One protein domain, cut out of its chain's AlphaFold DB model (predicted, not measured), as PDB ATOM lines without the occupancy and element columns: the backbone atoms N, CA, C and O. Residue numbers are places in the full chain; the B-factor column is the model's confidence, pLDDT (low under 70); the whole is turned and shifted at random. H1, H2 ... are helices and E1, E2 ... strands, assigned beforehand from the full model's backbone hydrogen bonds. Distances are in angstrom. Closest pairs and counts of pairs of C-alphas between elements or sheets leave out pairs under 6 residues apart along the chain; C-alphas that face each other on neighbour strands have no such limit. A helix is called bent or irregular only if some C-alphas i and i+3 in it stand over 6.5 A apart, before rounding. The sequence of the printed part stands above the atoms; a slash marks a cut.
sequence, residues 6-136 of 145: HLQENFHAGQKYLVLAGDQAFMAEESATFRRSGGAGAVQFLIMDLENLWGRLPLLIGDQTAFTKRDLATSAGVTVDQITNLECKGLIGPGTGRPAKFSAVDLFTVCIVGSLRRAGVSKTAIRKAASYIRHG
ATOM      1  N   HIS A   6     103.684 170.545 144.250       53.72
ATOM      2  CA  HIS A   6     103.956 169.892 142.960       53.72
ATOM      3  C   HIS A   6     104.127 168.363 143.037       53.72
ATOM      4  O   HIS A   6     104.125 167.688 142.014       53.72
ATOM      5  N   LEU A   7     104.322 167.804 144.234       52.09
ATOM      6  CA  LEU A   7     104.368 166.360 144.453       52.09
ATOM      7  C   LEU A   7     103.007 165.816 144.877       52.09
ATOM      8  O   LEU A   7     102.721 164.678 144.530       52.09
ATOM      9  N   GLN A   8     102.167 166.622 145.546       60.38
ATOM     10  CA  GLN A   8     100.819 166.240 146.005       60.38
ATOM     11  C   GLN A   8      99.921 165.745 144.863       60.38
ATOM     12  O   GLN A   8      99.158 164.813 145.064       60.38
ATOM     13  N   GLU A   9     100.076 166.293 143.655       54.34
ATOM     14  CA  GLU A   9      99.316 165.879 142.463       54.34
ATOM     15  C   GLU A   9      99.579 164.426 142.025       54.34
ATOM     16  O   GLU A   9      98.766 163.847 141.310       54.34
ATOM     17  N   ASN A  10     100.699 163.830 142.455       54.78
ATOM     18  CA  ASN A  10     101.083 162.457 142.116       54.78
ATOM     19  C   ASN A  10     100.850 161.466 143.264       54.78
ATOM     20  O   ASN A  10     101.224 160.299 143.146       54.78
ATOM     21  N   PHE A  11     100.281 161.926 144.383       62.00
ATOM     22  CA  PHE A  11      99.873 161.031 145.451       62.00
ATOM     23  C   PHE A  11      98.460 160.506 145.189       62.00
ATOM     24  O   PHE A  11      97.549 161.245 144.823       62.00
ATOM     25  N   HIS A  12      98.286 159.208 145.388       62.09
ATOM     26  CA  HIS A  12      97.020 158.513 145.307       62.09
ATOM     27  C   HIS A  12      96.733 157.856 146.654       62.09
ATOM     28  O   HIS A  12      97.600 157.218 147.264       62.09
ATOM     29  N   ALA A  13      95.485 157.988 147.090       63.12
ATOM     30  CA  ALA A  13      95.029 157.455 148.360       63.12
ATOM     31  C   ALA A  13      95.306 155.948 148.465       63.12
ATOM     32  O   ALA A  13      94.950 155.169 147.581       63.12
ATOM     33  N   GLY A  14      95.933 155.543 149.573       62.03
ATOM     34  CA  GLY A  14      96.267 154.147 149.869       62.03
ATOM     35  C   GLY A  14      97.601 153.650 149.300       62.03
ATOM     36  O   GLY A  14      97.990 152.527 149.611       62.03
ATOM     37  N   GLN A  15      98.327 154.460 148.524       65.44
ATOM     38  CA  GLN A  15      99.645 154.083 148.007       65.44
ATOM     39  C   GLN A  15     100.781 154.432 148.977       65.44
ATOM     40  O   GLN A  15     100.731 155.423 149.713       65.44
ATOM     41  N   LYS A  16     101.843 153.614 148.946       65.75
ATOM     42  CA  LYS A  16     103.076 153.843 149.707       65.75
ATOM     43  C   LYS A  16     104.198 154.311 148.788       65.75
ATOM     44  O   LYS A  16     104.511 153.675 147.785       65.75
ATOM     45  N   TYR A  17     104.868 155.372 149.206       69.31
ATOM     46  CA  TYR A  17     105.928 156.020 148.455       69.31
ATOM     47  C   TYR A  17     107.254 155.896 149.182       69.31
ATOM     48  O   TYR A  17     107.332 156.150 150.385       69.31
ATOM     49  N   LEU A  18     108.318 155.580 148.446       69.75
ATOM     50  CA  LEU A  18     109.670 155.780 148.951       69.75
ATOM     51  C   LEU A  18     109.973 157.276 148.921       69.75
ATOM     52  O   LEU A  18     110.008 157.874 147.846       69.75
ATOM     53  N   VAL A  19     110.202 157.857 150.096       70.25
ATOM     54  CA  VAL A  19     110.568 159.262 150.257       70.25
ATOM     55  C   VAL A  19     112.024 159.369 150.664       70.25
ATOM     56  O   VAL A  19     112.459 158.761 151.644       70.25
ATOM     57  N   LEU A  20     112.770 160.181 149.920       66.44
ATOM     58  CA  LEU A  20     114.124 160.598 150.272       66.44
ATOM     59  C   LEU A  20     114.099 162.054 150.722       66.44
ATOM     60  O   LEU A  20     113.580 162.899 150.004       66.44
ATOM     61  N   ALA A  21     114.646 162.341 151.901       65.50
ATOM     62  CA  ALA A  21     114.719 163.691 152.452       65.50
ATOM     63  C   ALA A  21     116.063 163.882 153.166       65.50
ATOM     64  O   ALA A  21     116.275 163.375 154.267       65.50
ATOM     65  N   GLY A  22     116.988 164.600 152.526       64.69
ATOM     66  CA  GLY A  22     118.343 164.783 153.052       64.69
ATOM     67  C   GLY A  22     119.099 163.455 153.165       64.69
ATOM     68  O   GLY A  22     119.388 162.807 152.161       64.69
ATOM     69  N   ASP A  23     119.436 163.055 154.392       60.84
ATOM     70  CA  ASP A  23     120.112 161.795 154.717       60.84
ATOM     71  C   ASP A  23     119.152 160.670 155.145       60.84
ATOM     72  O   ASP A  23     119.594 159.592 155.562       60.84
ATOM     73  N   GLN A  24     117.846 160.890 154.994       60.09
ATOM     74  CA  GLN A  24     116.804 159.942 155.362       60.09
ATOM     75  C   GLN A  24     116.142 159.323 154.129       60.09
ATOM     76  O   GLN A  24     115.942 159.980 153.108       60.09
ATOM     77  N   ALA A  25     115.778 158.046 154.255       66.94
ATOM     78  CA  ALA A  25     114.925 157.322 153.321       66.94
ATOM     79  C   ALA A  25     113.910 156.511 154.130       66.94
ATOM     80  O   ALA A  25     114.310 155.833 155.081       66.94
ATOM     81  N   PHE A  26     112.628 156.605 153.786       64.75
ATOM     82  CA  PHE A  26     111.538 155.929 154.492       64.75
ATOM     83  C   PHE A  26     110.312 155.779 153.589       64.75
ATOM     84  O   PHE A  26     110.164 156.513 152.613       64.75
ATOM     85  N   MET A  27     109.434 154.831 153.920       68.44
ATOM     86  CA  MET A  27     108.136 154.702 153.256       68.44
ATOM     87  C   MET A  27     107.127 155.641 153.906       68.44
ATOM     88  O   MET A  27     107.058 155.734 155.132       68.44
ATOM     89  N   ALA A  28     106.350 156.330 153.082       65.62
ATOM     90  CA  ALA A  28     105.325 157.266 153.507       65.62
ATOM     91  C   ALA A  28     104.042 157.037 152.707       65.62
ATOM     92  O   ALA A  28     104.093 156.740 151.517       65.62
ATOM     93  N   GLU A  29     102.897 157.196 153.357       64.31
ATOM     94  CA  GLU A  29     101.603 157.306 152.681       64.31
ATOM     95  C   GLU A  29     101.341 158.772 152.309       64.31
ATOM     96  O   GLU A  29     102.000 159.676 152.827       64.31
ATOM     97  N   GLU A  30     100.366 159.026 151.436       60.47
ATOM     98  CA  GLU A  30      99.954 160.379 151.016       60.47
ATOM     99  C   GLU A  30      99.740 161.353 152.188       60.47
ATOM    100  O   GLU A  30     100.122 162.523 152.128       60.47
ATOM    101  N   SER A  31      99.172 160.861 153.289       55.28
ATOM    102  CA  SER A  31      98.856 161.654 154.481       55.28
ATOM    103  C   SER A  31     100.059 161.906 155.402       55.28
ATOM    104  O   SER A  31      99.932 162.611 156.412       55.28
ATOM    105  N   ALA A  32     101.240 161.362 155.083       52.47
ATOM    106  CA  ALA A  32     102.412 161.467 155.937       52.47
ATOM    107  C   ALA A  32     102.854 162.926 156.100       52.47
ATOM    108  O   ALA A  32     103.148 163.653 155.149       52.47
ATOM    109  N   THR A  33     102.937 163.367 157.354       52.16
ATOM    110  CA  THR A  33     103.412 164.709 157.683       52.16
ATOM    111  C   THR A  33     104.922 164.683 157.887       52.16
ATOM    112  O   THR A  33     105.428 164.172 158.884       52.16
ATOM    113  N   PHE A  34     105.664 165.305 156.975       55.44
ATOM    114  CA  PHE A  34     107.117 165.407 157.065       55.44
ATOM    115  C   PHE A  34     107.488 166.494 158.080       55.44
ATOM    116  O   PHE A  34     107.146 167.675 157.923       55.44
ATOM    117  N   ARG A  35     108.159 166.119 159.172       45.75
ATOM    118  CA  ARG A  35     108.766 167.088 160.090       45.75
ATOM    119  C   ARG A  35     110.194 167.344 159.633       45.75
ATOM    120  O   ARG A  35     110.969 166.412 159.477       45.75
ATOM    121  N   ARG A  36     110.533 168.618 159.427       44.97
ATOM    122  CA  ARG A  36     111.906 169.053 159.157       44.97
ATOM    123  C   ARG A  36     112.727 168.763 160.418       44.97
ATOM    124  O   ARG A  36     112.650 169.532 161.373       44.97
ATOM    125  N   SER A  37     113.444 167.642 160.467       41.56
ATOM    126  CA  SER A  37     114.512 167.475 161.453       41.56
ATOM    127  C   SER A  37     115.607 168.480 161.089       41.56
ATOM    128  O   SER A  37     115.921 168.673 159.915       41.56
ATOM    129  N   GLY A  38     116.073 169.247 162.073       36.84
ATOM    130  CA  GLY A  38     116.918 170.420 161.866       36.84
ATOM    131  C   GLY A  38     118.126 170.150 160.966       36.84
ATOM    132  O   GLY A  38     119.021 169.395 161.324       36.84
ATOM    133  N   GLY A  39     118.152 170.808 159.810       38.09
ATOM    134  CA  GLY A  39     119.269 170.813 158.874       38.09
ATOM    135  C   GLY A  39     118.959 171.765 157.723       38.09
ATOM    136  O   GLY A  39     117.988 171.576 156.990       38.09
ATOM    137  N   ALA A  40     119.739 172.836 157.591       32.91
ATOM    138  CA  ALA A  40     119.560 173.898 156.599       32.91
ATOM    139  C   ALA A  40     120.019 173.481 155.181       32.91
ATOM    140  O   ALA A  40     120.766 174.200 154.529       32.91
ATOM    141  N   GLY A  41     119.587 172.311 154.708       41.56
ATOM    142  CA  GLY A  41     119.787 171.851 153.331       41.56
ATOM    143  C   GLY A  41     118.496 171.938 152.517       41.56
ATOM    144  O   GLY A  41     117.397 171.866 153.077       41.56
ATOM    145  N   ALA A  42     118.616 172.094 151.196       44.25
ATOM    146  CA  ALA A  42     117.491 171.923 150.283       44.25
ATOM    147  C   ALA A  42     116.941 170.501 150.454       44.25
ATOM    148  O   ALA A  42     117.652 169.524 150.216       44.25
ATOM    149  N   VAL A  43     115.695 170.377 150.909       44.94
ATOM    150  CA  VAL A  43     115.037 169.075 150.995       44.94
ATOM    151  C   VAL A  43     114.693 168.661 149.569       44.94
ATOM    152  O   VAL A  43     113.709 169.122 148.999       44.94
ATOM    153  N   GLN A  44     115.559 167.856 148.959       51.53
ATOM    154  CA  GLN A  44     115.275 167.222 147.680       51.53
ATOM    155  C   GLN A  44     114.420 165.996 147.962       51.53
ATOM    156  O   GLN A  44     114.913 165.018 148.520       51.53
ATOM    157  N   PHE A  45     113.136 166.087 147.625       53.75
ATOM    158  CA  PHE A  45     112.209 164.971 147.718       53.75
ATOM    159  C   PHE A  45     112.286 164.159 146.427       53.75
ATOM    160  O   PHE A  45     111.940 164.658 145.359       53.75
ATOM    161  N   LEU A  46     112.722 162.906 146.528       59.31
ATOM    162  CA  LEU A  46     112.370 161.892 145.537       59.31
ATOM    163  C   LEU A  46     111.198 161.111 146.113       59.31
ATOM    164  O   LEU A  46     111.305 160.610 147.231       59.31
ATOM    165  N   ILE A  47     110.102 161.045 145.364       60.56
ATOM    166  CA  ILE A  47     108.887 160.325 145.741       60.56
ATOM    167  C   ILE A  47     108.632 159.311 144.644       60.56
ATOM    168  O   ILE A  47     108.548 159.666 143.470       60.56
ATOM    169  N   MET A  48     108.598 158.043 145.027       67.19
ATOM    170  CA  MET A  48     108.518 156.942 144.084       67.19
ATOM    171  C   MET A  48     107.427 155.976 144.516       67.19
ATOM    172  O   MET A  48     107.539 155.356 145.575       67.19
ATOM    173  N   ASP A  49     106.390 155.862 143.688       67.56
ATOM    174  CA  ASP A  49     105.394 154.795 143.767       67.56
ATOM    175  C   ASP A  49     106.060 153.496 143.308       67.56
ATOM    176  O   ASP A  49     106.178 153.221 142.112       67.56
ATOM    177  N   LEU A  50     106.578 152.736 144.273       65.12
ATOM    178  CA  LEU A  50     107.275 151.488 143.992       65.12
ATOM    179  C   LEU A  50     106.339 150.451 143.364       65.12
ATOM    180  O   LEU A  50     106.781 149.699 142.509       65.12
ATOM    181  N   GLU A  51     105.059 150.419 143.734       64.19
ATOM    182  CA  GLU A  51     104.117 149.401 143.262       64.19
ATOM    183  C   GLU A  51     103.811 149.564 141.770       64.19
ATOM    184  O   GLU A  51     103.969 148.626 140.985       64.19
ATOM    185  N   ASN A  52     103.468 150.780 141.346       65.88
ATOM    186  CA  ASN A  52     103.220 151.082 139.936       65.88
ATOM    187  C   ASN A  52     104.500 150.963 139.097       65.88
ATOM    188  O   ASN A  52     104.493 150.471 137.969       65.88
ATOM    189  N   LEU A  53     105.635 151.352 139.668       64.69
ATOM    190  CA  LEU A  53     106.940 151.177 139.049       64.69
ATOM    191  C   LEU A  53     107.305 149.700 138.849       64.69
ATOM    192  O   LEU A  53     107.776 149.344 137.768       64.69
ATOM    193  N   TRP A  54     107.037 148.830 139.831       64.62
ATOM    194  CA  TRP A  54     107.209 147.381 139.690       64.62
ATOM    195  C   TRP A  54     106.268 146.798 138.640       64.62
ATOM    196  O   TRP A  54     106.707 145.991 137.822       64.62
ATOM    197  N   GLY A  55     105.016 147.259 138.594       59.62
ATOM    198  CA  GLY A  55     104.059 146.879 137.552       59.62
ATOM    199  C   GLY A  55     104.487 147.305 136.142       59.62
ATOM    200  O   GLY A  55     104.155 146.638 135.164       59.62
ATOM    201  N   ARG A  56     105.266 148.388 136.021       64.56
ATOM    202  CA  ARG A  56     105.749 148.937 134.743       64.56
ATOM    203  C   ARG A  56     107.133 148.461 134.326       64.56
ATOM    204  O   ARG A  56     107.484 148.600 133.156       64.56
ATOM    205  N   LEU A  57     107.912 147.893 135.242       65.56
ATOM    206  CA  LEU A  57     109.264 147.414 134.961       65.56
ATOM    207  C   LEU A  57     109.330 146.465 133.748       65.56
ATOM    208  O   LEU A  57     110.182 146.699 132.892       65.56
ATOM    209  N   PRO A  58     108.424 145.470 133.604       65.50
ATOM    210  CA  PRO A  58     108.395 144.584 132.437       65.50
ATOM    211  C   PRO A  58     108.212 145.326 131.105       65.50
ATOM    212  O   PRO A  58     108.787 144.934 130.095       65.50
ATOM    213  N   LEU A  59     107.465 146.436 131.097       64.81
ATOM    214  CA  LEU A  59     107.239 147.242 129.892       64.81
ATOM    215  C   LEU A  59     108.486 148.039 129.483       64.81
ATOM    216  O   LEU A  59     108.679 148.312 128.303       64.81
ATOM    217  N   LEU A  60     109.323 148.422 130.451       64.06
ATOM    218  CA  LEU A  60     110.534 149.217 130.215       64.06
ATOM    219  C   LEU A  60     111.732 148.361 129.791       64.06
ATOM    220  O   LEU A  60     112.582 148.834 129.041       64.06
ATOM    221  N   ILE A  61     111.809 147.120 130.276       70.50
ATOM    222  CA  ILE A  61     112.910 146.190 129.974       70.50
ATOM    223  C   ILE A  61     112.601 145.237 128.807       70.50
ATOM    224  O   ILE A  61     113.491 144.515 128.355       70.50
ATOM    225  N   GLY A  62     111.353 145.227 128.325       70.69
ATOM    226  CA  GLY A  62     110.886 144.309 127.287       70.69
ATOM    227  C   GLY A  62     111.042 142.843 127.704       70.69
ATOM    228  O   GLY A  62     110.823 142.484 128.859       70.69
ATOM    229  N   ASP A  63     111.484 141.999 126.772       75.50
ATOM    230  CA  ASP A  63     111.690 140.561 127.014       75.50
ATOM    231  C   ASP A  63     112.961 140.256 127.831       75.50
ATOM    232  O   ASP A  63     113.261 139.098 128.147       75.50
ATOM    233  N   GLN A  64     113.753 141.279 128.170       76.00
ATOM    234  CA  GLN A  64     115.026 141.092 128.846       76.00
ATOM    235  C   GLN A  64     114.823 140.912 130.354       76.00
ATOM    236  O   GLN A  64     114.614 141.858 131.107       76.00
ATOM    237  N   THR A  65     114.937 139.667 130.812       78.12
ATOM    238  CA  THR A  65     114.746 139.293 132.225       78.12
ATOM    239  C   THR A  65     116.054 139.095 132.994       78.12
ATOM    240  O   THR A  65     116.036 138.946 134.217       78.12
ATOM    241  N   ALA A  66     117.194 139.106 132.294       86.00
ATOM    242  CA  ALA A  66     118.502 138.792 132.856       86.00
ATOM    243  C   ALA A  66     119.600 139.724 132.328       86.00
ATOM    244  O   ALA A  66     119.850 139.812 131.124       86.00
ATOM    245  N   PHE A  67     120.331 140.339 133.256       90.12
ATOM    246  CA  PHE A  67     121.335 141.363 132.980       90.12
ATOM    247  C   PHE A  67     122.707 140.938 133.496       90.12
ATOM    248  O   PHE A  67     122.827 140.313 134.540       90.12
ATOM    249  N   THR A  68     123.776 141.248 132.778       93.31
ATOM    250  CA  THR A  68     125.152 141.051 133.256       93.31
ATOM    251  C   THR A  68     125.598 142.227 134.125       93.31
ATOM    252  O   THR A  68     125.028 143.315 134.056       93.31
ATOM    253  N   LYS A  69     126.695 142.074 134.885       93.12
ATOM    254  CA  LYS A  69     127.308 143.217 135.597       93.12
ATOM    255  C   LYS A  69     127.622 144.396 134.673       93.12
ATOM    256  O   LYS A  69     127.561 145.540 135.112       93.12
ATOM    257  N   ARG A  70     127.979 144.121 133.413       93.19
ATOM    258  CA  ARG A  70     128.244 145.164 132.418       93.19
ATOM    259  C   ARG A  70     126.958 145.901 132.048       93.19
ATOM    260  O   ARG A  70     126.988 147.122 132.000       93.19
ATOM    261  N   ASP A  71     125.849 145.193 131.867       90.88
ATOM    262  CA  ASP A  71     124.552 145.814 131.562       90.88
ATOM    263  C   ASP A  71     124.095 146.725 132.712       90.88
ATOM    264  O   ASP A  71     123.691 147.866 132.480       90.88
ATOM    265  N   LEU A  72     124.256 146.262 133.958       90.56
ATOM    266  CA  LEU A  72     124.003 147.050 135.170       90.56
ATOM    267  C   LEU A  72     124.880 148.310 135.220       90.56
ATOM    268  O   LEU A  72     124.382 149.408 135.461       90.56
ATOM    269  N   ALA A  73     126.184 148.153 134.983       89.31
ATOM    270  CA  ALA A  73     127.155 149.243 135.012       89.31
ATOM    271  C   ALA A  73     126.839 150.321 133.962       89.31
ATOM    272  O   ALA A  73     126.767 151.505 134.294       89.31
ATOM    273  N   THR A  74     126.586 149.902 132.719       87.88
ATOM    274  CA  THR A  74     126.220 150.791 131.610       87.88
ATOM    275  C   THR A  74     124.932 151.546 131.915       87.88
ATOM    276  O   THR A  74     124.905 152.770 131.812       87.88
ATOM    277  N   SER A  75     123.888 150.841 132.353       83.19
ATOM    278  CA  SER A  75     122.569 151.442 132.589       83.19
ATOM    279  C   SER A  75     122.580 152.444 133.743       83.19
ATOM    280  O   SER A  75     121.960 153.501 133.662       83.19
ATOM    281  N   ALA A  76     123.329 152.155 134.811       80.38
ATOM    282  CA  ALA A  76     123.444 153.057 135.952       80.38
ATOM    283  C   ALA A  76     124.480 154.182 135.751       80.38
ATOM    284  O   ALA A  76     124.524 155.125 136.553       80.38
ATOM    285  N   GLY A  77     125.305 154.112 134.700       80.81
ATOM    286  CA  GLY A  77     126.417 155.036 134.470       80.81
ATOM    287  C   GLY A  77     127.493 154.929 135.557       80.81
ATOM    288  O   GLY A  77     127.937 155.943 136.096       80.81
ATOM    289  N   VAL A  78     127.853 153.701 135.937       85.00
ATOM    290  CA  VAL A  78     128.803 153.363 137.016       85.00
ATOM    291  C   VAL A  78     129.814 152.319 136.536       85.00
ATOM    292  O   VAL A  78     129.667 151.744 135.462       85.00
ATOM    293  N   THR A  79     130.862 152.048 137.318       91.25
ATOM    294  CA  THR A  79     131.851 151.011 136.967       91.25
ATOM    295  C   THR A  79     131.395 149.609 137.384       91.25
ATOM    296  O   THR A  79     130.624 149.444 138.332       91.25
ATOM    297  N   VAL A  80     131.923 148.565 136.736       92.56
ATOM    298  CA  VAL A  80     131.675 147.160 137.135       92.56
ATOM    299  C   VAL A  80     132.153 146.881 138.568       92.56
ATOM    300  O   VAL A  80     131.509 146.124 139.299       92.56
ATOM    301  N   ASP A  81     133.223 147.538 139.017       92.62
ATOM    302  CA  ASP A  81     133.688 147.452 140.408       92.62
ATOM    303  C   ASP A  81     132.683 148.060 141.386       92.62
ATOM    304  O   ASP A  81     132.510 147.571 142.502       92.62
ATOM    305  N   GLN A  82     131.981 149.120 140.979       88.19
ATOM    306  CA  GLN A  82     130.901 149.694 141.776       88.19
ATOM    307  C   GLN A  82     129.716 148.729 141.855       88.19
ATOM    308  O   GLN A  82     129.198 148.542 142.951       88.19
ATOM    309  N   ILE A  83     129.356 148.040 140.765       92.06
ATOM    310  CA  ILE A  83     128.335 146.976 140.795       92.06
ATOM    311  C   ILE A  83     128.746 145.841 141.738       92.06
ATOM    312  O   ILE A  83     127.964 145.436 142.592       92.06
ATOM    313  N   THR A  84     129.996 145.382 141.654       92.31
ATOM    314  CA  THR A  84     130.527 144.340 142.548       92.31
ATOM    315  C   THR A  84     130.485 144.778 144.011       92.31
ATOM    316  O   THR A  84     130.075 144.011 144.871       92.31
ATOM    317  N   ASN A  85     130.815 146.036 144.308       89.31
ATOM    318  CA  ASN A  85     130.693 146.574 145.662       89.31
ATOM    319  C   ASN A  85     129.242 146.630 146.168       89.31
ATOM    320  O   ASN A  85     129.022 146.469 147.368       89.31
ATOM    321  N   LEU A  86     128.262 146.895 145.299       87.88
ATOM    322  CA  LEU A  86     126.843 146.880 145.672       87.88
ATOM    323  C   LEU A  86     126.363 145.452 145.961       87.88
ATOM    324  O   LEU A  86     125.667 145.244 146.952       87.88
ATOM    325  N   GLU A  87     126.794 144.481 145.155       90.00
ATOM    326  CA  GLU A  87     126.532 143.051 145.361       90.00
ATOM    327  C   GLU A  87     127.143 142.557 146.683       90.00
ATOM    328  O   GLU A  87     126.429 142.012 147.519       90.00
ATOM    329  N   CYS A  88     128.427 142.837 146.943       87.31
ATOM    330  CA  CYS A  88     129.096 142.453 148.194       87.31
ATOM    331  C   CYS A  88     128.447 143.065 149.444       87.31
ATOM    332  O   CYS A  88     128.525 142.490 150.526       87.31
ATOM    333  N   LYS A  89     127.813 144.235 149.311       83.38
ATOM    334  CA  LYS A  89     127.086 144.909 150.399       83.38
ATOM    335  C   LYS A  89     125.632 144.453 150.530       83.38
ATOM    336  O   LYS A  89     124.910 145.026 151.338       83.38
ATOM    337  N   GLY A  90     125.190 143.489 149.722       84.12
ATOM    338  CA  GLY A  90     123.817 142.987 149.725       84.12
ATOM    339  C   GLY A  90     122.778 143.968 149.172       84.12
ATOM    340  O   GLY A  90     121.583 143.722 149.307       84.12
ATOM    341  N   LEU A  91     123.201 145.065 148.533       81.31
ATOM    342  CA  LEU A  91     122.280 146.068 147.977       81.31
ATOM    343  C   LEU A  91     121.622 145.601 146.682       81.31
ATOM    344  O   LEU A  91     120.538 146.064 146.353       81.31
ATOM    345  N   ILE A  92     122.253 144.659 145.987       88.00
ATOM    346  CA  ILE A  92     121.662 143.889 144.891       88.00
ATOM    347  C   ILE A  92     121.869 142.398 145.147       88.00
ATOM    348  O   ILE A  92     122.676 142.007 145.999       88.00
ATOM    349  N   GLY A  93     121.076 141.559 144.486       84.94
ATOM    350  CA  GLY A  93     121.142 140.112 144.621       84.94
ATOM    351  C   GLY A  93     122.460 139.518 144.148       84.94
ATOM    352  O   GLY A  93     123.133 140.116 143.309       84.94
ATOM    353  N   PRO A  94     122.844 138.343 144.686       85.81
ATOM    354  CA  PRO A  94     123.950 137.591 144.122       85.81
ATOM    355  C   PRO A  94     123.571 137.180 142.699       85.81
ATOM    356  O   PRO A  94     122.501 136.608 142.475       85.81
ATOM    357  N   GLY A  95     124.441 137.475 141.736       84.44
ATOM    358  CA  GLY A  95     124.195 137.073 140.359       84.44
ATOM    359  C   GLY A  95     124.143 135.546 140.226       84.44
ATOM    360  O   GLY A  95     124.922 134.824 140.851       84.44
ATOM    361  N   THR A  96     123.235 135.035 139.395       86.06
ATOM    362  CA  THR A  96     123.051 133.591 139.186       86.06
ATOM    363  C   THR A  96     123.768 133.105 137.924       86.06
ATOM    364  O   THR A  96     123.854 133.816 136.924       86.06
ATOM    365  N   GLY A  97     124.304 131.881 137.956       84.44
ATOM    366  CA  GLY A  97     124.955 131.251 136.800       84.44
ATOM    367  C   GLY A  97     126.352 131.786 136.447       84.44
ATOM    368  O   GLY A  97     126.980 132.539 137.195       84.44
ATOM    369  N   ARG A  98     126.874 131.340 135.295       81.69
ATOM    370  CA  ARG A  98     128.150 131.786 134.705       81.69
ATOM    371  C   ARG A  98     127.951 132.025 133.198       81.69
ATOM    372  O   ARG A  98     127.734 131.050 132.486       81.69
ATOM    373  N   PRO A  99     128.031 133.273 132.695       80.38
ATOM    374  CA  PRO A  99     128.292 134.515 133.429       80.38
ATOM    375  C   PRO A  99     127.147 134.884 134.385       80.38
ATOM    376  O   PRO A  99     125.995 134.574 134.104       80.38
ATOM    377  N   ALA A 100     127.480 135.561 135.489       87.06
ATOM    378  CA  ALA A 100     126.517 135.978 136.506       87.06
ATOM    379  C   ALA A 100     125.414 136.870 135.910       87.06
ATOM    380  O   ALA A 100     125.708 137.860 135.225       87.06
ATOM    381  N   LYS A 101     124.158 136.510 136.185       91.38
ATOM    382  CA  LYS A 101     122.952 137.200 135.733       91.38
ATOM    383  C   LYS A 101     122.183 137.798 136.905       91.38
ATOM    384  O   LYS A 101     121.991 137.151 137.930       91.38
ATOM    385  N   PHE A 102     121.738 139.026 136.711       90.50
ATOM    386  CA  PHE A 102     121.035 139.864 137.669       90.50
ATOM    387  C   PHE A 102     119.619 140.122 137.175       90.50
ATOM    388  O   PHE A 102     119.363 140.125 135.968       90.50
ATOM    389  N   SER A 103     118.709 140.326 138.117       87.88
ATOM    390  CA  SER A 103     117.301 140.567 137.829       87.88
ATOM    391  C   SER A 103     117.052 142.005 137.371       87.88
ATOM    392  O   SER A 103     117.889 142.897 137.528       87.88
ATOM    393  N   ALA A 104     115.852 142.259 136.855       83.06
ATOM    394  CA  ALA A 104     115.408 143.615 136.559       83.06
ATOM    395  C   ALA A 104     115.299 144.495 137.819       83.06
ATOM    396  O   ALA A 104     115.559 145.695 137.762       83.06
ATOM    397  N   VAL A 105     114.988 143.894 138.975       81.31
ATOM    398  CA  VAL A 105     115.002 144.571 140.284       81.31
ATOM    399  C   VAL A 105     116.408 145.072 140.611       81.31
ATOM    400  O   VAL A 105     116.573 146.211 141.050       81.31
ATOM    401  N   ASP A 106     117.436 144.264 140.342       87.75
ATOM    402  CA  ASP A 106     118.832 144.654 140.559       87.75
ATOM    403  C   ASP A 106     119.248 145.787 139.619       87.75
ATOM    404  O   ASP A 106     119.838 146.767 140.072       87.75
ATOM    405  N   LEU A 107     118.890 145.691 138.330       86.25
ATOM    406  CA  LEU A 107     119.098 146.759 137.349       86.25
ATOM    407  C   LEU A 107     118.483 148.080 137.828       86.25
ATOM    408  O   LEU A 107     119.133 149.124 137.842       86.25
ATOM    409  N   PHE A 108     117.227 148.027 138.253       81.38
ATOM    410  CA  PHE A 108     116.512 149.201 138.713       81.38
ATOM    411  C   PHE A 108     117.145 149.805 139.974       81.38
ATOM    412  O   PHE A 108     117.386 151.015 140.052       81.38
ATOM    413  N   THR A 109     117.514 148.946 140.927       84.19
ATOM    414  CA  THR A 109     118.194 149.345 142.161       84.19
ATOM    415  C   THR A 109     119.500 150.081 141.863       84.19
ATOM    416  O   THR A 109     119.741 151.152 142.426       84.19
ATOM    417  N   VAL A 110     120.336 149.575 140.945       87.31
ATOM    418  CA  VAL A 110     121.608 150.242 140.608       87.31
ATOM    419  C   VAL A 110     121.400 151.579 139.899       87.31
ATOM    420  O   VAL A 110     122.151 152.518 140.169       87.31
ATOM    421  N   CYS A 111     120.370 151.711 139.058       82.62
ATOM    422  CA  CYS A 111     120.034 152.968 138.385       82.62
ATOM    423  C   CYS A 111     119.605 154.057 139.376       82.62
ATOM    424  O   CYS A 111     120.052 155.206 139.266       82.62
ATOM    425  N   ILE A 112     118.802 153.700 140.384       79.56
ATOM    426  CA  ILE A 112     118.454 154.621 141.471       79.56
ATOM    427  C   ILE A 112     119.694 154.973 142.271       79.56
ATOM    428  O   ILE A 112     120.003 156.151 142.410       79.56
ATOM    429  N   VAL A 113     120.438 153.979 142.757       81.38
ATOM    430  CA  VAL A 113     121.650 154.205 143.554       81.38
ATOM    431  C   VAL A 113     122.628 155.135 142.824       81.38
ATOM    432  O   VAL A 113     123.157 156.071 143.427       81.38
ATOM    433  N   GLY A 114     122.834 154.924 141.520       75.56
ATOM    434  CA  GLY A 114     123.655 155.789 140.672       75.56
ATOM    435  C   GLY A 114     123.118 157.221 140.592       75.56
ATOM    436  O   GLY A 114     123.883 158.174 140.751       75.56
ATOM    437  N   SER A 115     121.807 157.384 140.411       74.56
ATOM    438  CA  SER A 115     121.150 158.696 140.349       74.56
ATOM    439  C   SER A 115     121.212 159.449 141.680       74.56
ATOM    440  O   SER A 115     121.602 160.614 141.701       74.56
ATOM    441  N   LEU A 116     120.939 158.776 142.800       75.25
ATOM    442  CA  LEU A 116     121.028 159.353 144.145       75.25
ATOM    443  C   LEU A 116     122.450 159.790 144.485       75.25
ATOM    444  O   LEU A 116     122.667 160.864 145.042       75.25
ATOM    445  N   ARG A 117     123.441 158.982 144.101       76.38
ATOM    446  CA  ARG A 117     124.847 159.332 144.286       76.38
ATOM    447  C   ARG A 117     125.228 160.584 143.495       76.38
ATOM    448  O   ARG A 117     125.935 161.428 144.036       76.38
ATOM    449  N   ARG A 118     124.771 160.716 142.243       69.31
ATOM    450  CA  ARG A 118     124.992 161.926 141.426       69.31
ATOM    451  C   ARG A 118     124.304 163.158 142.014       69.31
ATOM    452  O   ARG A 118     124.854 164.246 141.919       69.31
ATOM    453  N   ALA A 119     123.156 162.974 142.663       64.94
ATOM    454  CA  ALA A 119     122.445 164.030 143.379       64.94
ATOM    455  C   ALA A 119     123.083 164.403 144.736       64.94
ATOM    456  O   ALA A 119     122.604 165.312 145.406       64.94
ATOM    457  N   GLY A 120     124.161 163.728 145.157       67.12
ATOM    458  CA  GLY A 120     124.846 164.023 146.419       67.12
ATOM    459  C   GLY A 120     124.139 163.482 147.666       67.12
ATOM    460  O   GLY A 120     124.452 163.909 148.776       67.12
ATOM    461  N   VAL A 121     123.208 162.535 147.510       72.00
ATOM    462  CA  VAL A 121     122.500 161.898 148.630       72.00
ATOM    463  C   VAL A 121     123.481 161.099 149.496       72.00
ATOM    464  O   VAL A 121     124.418 160.467 148.996       72.00
ATOM    465  N   SER A 122     123.271 161.113 150.816       76.06
ATOM    466  CA  SER A 122     124.161 160.433 151.761       76.06
ATOM    467  C   SER A 122     124.217 158.920 151.503       76.06
ATOM    468  O   SER A 122     123.232 158.286 151.115       76.06
ATOM    469  N   LYS A 123     125.373 158.297 151.773       76.56
ATOM    470  CA  LYS A 123     125.539 156.837 151.632       76.56
ATOM    471  C   LYS A 123     124.519 156.054 152.471       76.56
ATOM    472  O   LYS A 123     124.081 154.988 152.047       76.56
ATOM    473  N   THR A 124     124.140 156.587 153.633       78.00
ATOM    474  CA  THR A 124     123.147 155.993 154.538       78.00
ATOM    475  C   THR A 124     121.749 156.003 153.920       78.00
ATOM    476  O   THR A 124     121.096 154.961 153.891       78.00
ATOM    477  N   ALA A 125     121.310 157.133 153.355       70.69
ATOM    478  CA  ALA A 125     120.034 157.222 152.643       70.69
ATOM    479  C   ALA A 125     120.000 156.301 151.420       70.69
ATOM    480  O   ALA A 125     119.023 155.588 151.221       70.69
ATOM    481  N   ILE A 126     121.088 156.250 150.645       77.94
ATOM    482  CA  ILE A 126     121.209 155.359 149.482       77.94
ATOM    483  C   ILE A 126     121.058 153.889 149.893       77.94
ATOM    484  O   ILE A 126     120.351 153.136 149.227       77.94
ATOM    485  N   ARG A 127     121.696 153.476 150.997       80.19
ATOM    486  CA  ARG A 127     121.583 152.108 151.524       80.19
ATOM    487  C   ARG A 127     120.137 151.772 151.892       80.19
ATOM    488  O   ARG A 127     119.635 150.726 151.494       80.19
ATOM    489  N   LYS A 128     119.472 152.668 152.624       76.44
ATOM    490  CA  LYS A 128     118.067 152.504 153.014       76.44
ATOM    491  C   LYS A 128     117.148 152.452 151.790       76.44
ATOM    492  O   LYS A 128     116.314 151.560 151.709       76.44
ATOM    493  N   ALA A 129     117.348 153.338 150.813       75.69
ATOM    494  CA  ALA A 129     116.600 153.357 149.557       75.69
ATOM    495  C   ALA A 129     116.722 152.022 148.805       75.69
ATOM    496  O   ALA A 129     115.711 151.419 148.460       75.69
ATOM    497  N   ALA A 130     117.950 151.526 148.618       78.50
ATOM    498  CA  ALA A 130     118.203 150.237 147.973       78.50
ATOM    499  C   ALA A 130     117.525 149.073 148.712       78.50
ATOM    500  O   ALA A 130     116.946 148.194 148.077       78.50
ATOM    501  N   SER A 131     117.534 149.094 150.048       76.56
ATOM    502  CA  SER A 131     116.827 148.094 150.849       76.56
ATOM    503  C   SER A 131     115.317 148.125 150.626       76.56
ATOM    504  O   SER A 131     114.724 147.075 150.398       76.56
ATOM    505  N   TYR A 132     114.699 149.308 150.657       73.38
ATOM    506  CA  TYR A 132     113.260 149.453 150.423       73.38
ATOM    507  C   TYR A 132     112.846 148.964 149.040       73.38
ATOM    508  O   TYR A 132     111.851 148.261 148.914       73.38
ATOM    509  N   ILE A 133     113.631 149.296 148.015       74.31
ATOM    510  CA  ILE A 133     113.401 148.835 146.642       74.31
ATOM    511  C   ILE A 133     113.418 147.303 146.606       74.31
ATOM    512  O   ILE A 133     112.519 146.678 146.058       74.31
ATOM    513  N   ARG A 134     114.413 146.677 147.234       72.44
ATOM    514  CA  ARG A 134     114.586 145.227 147.150       72.44
ATOM    515  C   ARG A 134     113.615 144.423 148.016       72.44
ATOM    516  O   ARG A 134     113.221 143.327 147.624       72.44
ATOM    517  N   HIS A 135     113.299 144.914 149.208       71.75
ATOM    518  CA  HIS A 135     112.626 144.132 150.247       71.75
ATOM    519  C   HIS A 135     111.259 144.685 150.651       71.75
ATOM    520  O   HIS A 135     110.565 144.047 151.431       71.75
ATOM    521  N   GLY A 136     110.879 145.875 150.179       61.56
ATOM    522  CA  GLY A 136     109.698 146.591 150.673       61.56
ATOM    523  C   GLY A 136     109.872 147.200 152.072       61.56
ATOM    524  O   GLY A 136     109.000 147.932 152.530       61.56
TER     525      GLY A 136
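What this domain is: This is residues 6 to 136 of the 145 residues of an uncharacterized protein of Lacipirellula limnantheis (UniProt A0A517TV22). This is an elongated domain with a small three-stranded sheet at one end, the helical hairpin of H4 and H5 in the middle, and the helices H2 and H3 at the other end; H5 packs on one face of the sheet and H2 packs on H4. H1 leads away from the sheet along one side. The printed part has 131 residues, with three named strands and then five named helices in the order E1 E2 E3 H1 H2 H3 H4 H5; the sheet is antiparallel, in the order E2 E1 E3. The class is mixed, helices and strands; the whole is compact, with a radius of gyration of the C-alphas of 15.5 A and spans of 47 by 30 by 21 A.

How they stand to each other: Going along from residue 6, find E1, residues 16 to 21, and E2, residues 24 to 29, an antiparallel hairpin with N 17 and O 28 at 2.8 A, within hydrogen-bond range. On the other side of E1, E3, residues 46 to 49, is antiparallel to it, with N 18 and O 48 at 3.0 A. H1, residues 50 to 61, only grazes the sheet with its residues 50 to 51. H2, residues 69 to 76, touches H3, residues 80 to 88, about perpendicular at 78 degrees; their closest C-alphas, of Ala 73 and Val 80, are 5.4 A apart. H2 also touches H4, residues 104 to 118, at a steep tilt of 50 degrees, the same way; their closest C-alphas, of Ala 76 and Cys 111, are 4.2 A apart. H1 is close to H4 but not clearly touching: the closest C-alphas, of Leu 57 and Ala 104, are 7.4 A apart. H4 and H5, residues 123 to 135, touch as a helical hairpin, at a shallow tilt of 18 degrees, opposite ways; the closest C-alphas, of Thr 109 and Ala 130, are 5.9 A apart. H5 and the sheet make two layers, a helix on one face of a sheet, at a height over the sheet of 8.6 A; H5 runs along the strands, at 11 degrees to E2 on the local plane. H3 and H5 are apart. In H2, H3, H4 and H5 every O i to N i+4 pair is within hydrogen-bond range; in H1, 6 of 8 are.

Where its parts are: Find C-alpha 16 at (103.076, 153.843, 149.707); E1 runs 15.5 A from there, E2 15.7 A and E3 10.1 A. H1 spans 16.0 A and is irregular, with C-alphas 55 and 58 7.1 A apart. H2 spans 10.6 A, H3 12.3 A and H4 21.2 A, beginning at C-alpha 104 at (115.408, 143.615, 136.559). H5 spans 18.2 A and ends at C-alpha 135 at (112.626, 144.132, 150.247).

The domain as a whole: The printed part has no cut. The links from E2 to E3 and from H3 to H4 are long; they hold the two C-alphas farthest apart, of Gly 38 and Arg 98, at 48.5 A. The mean pLDDT of the printed part is 72.2; residues 6 to 18, 20 to 60, 118 to 120 and 136 are under 70.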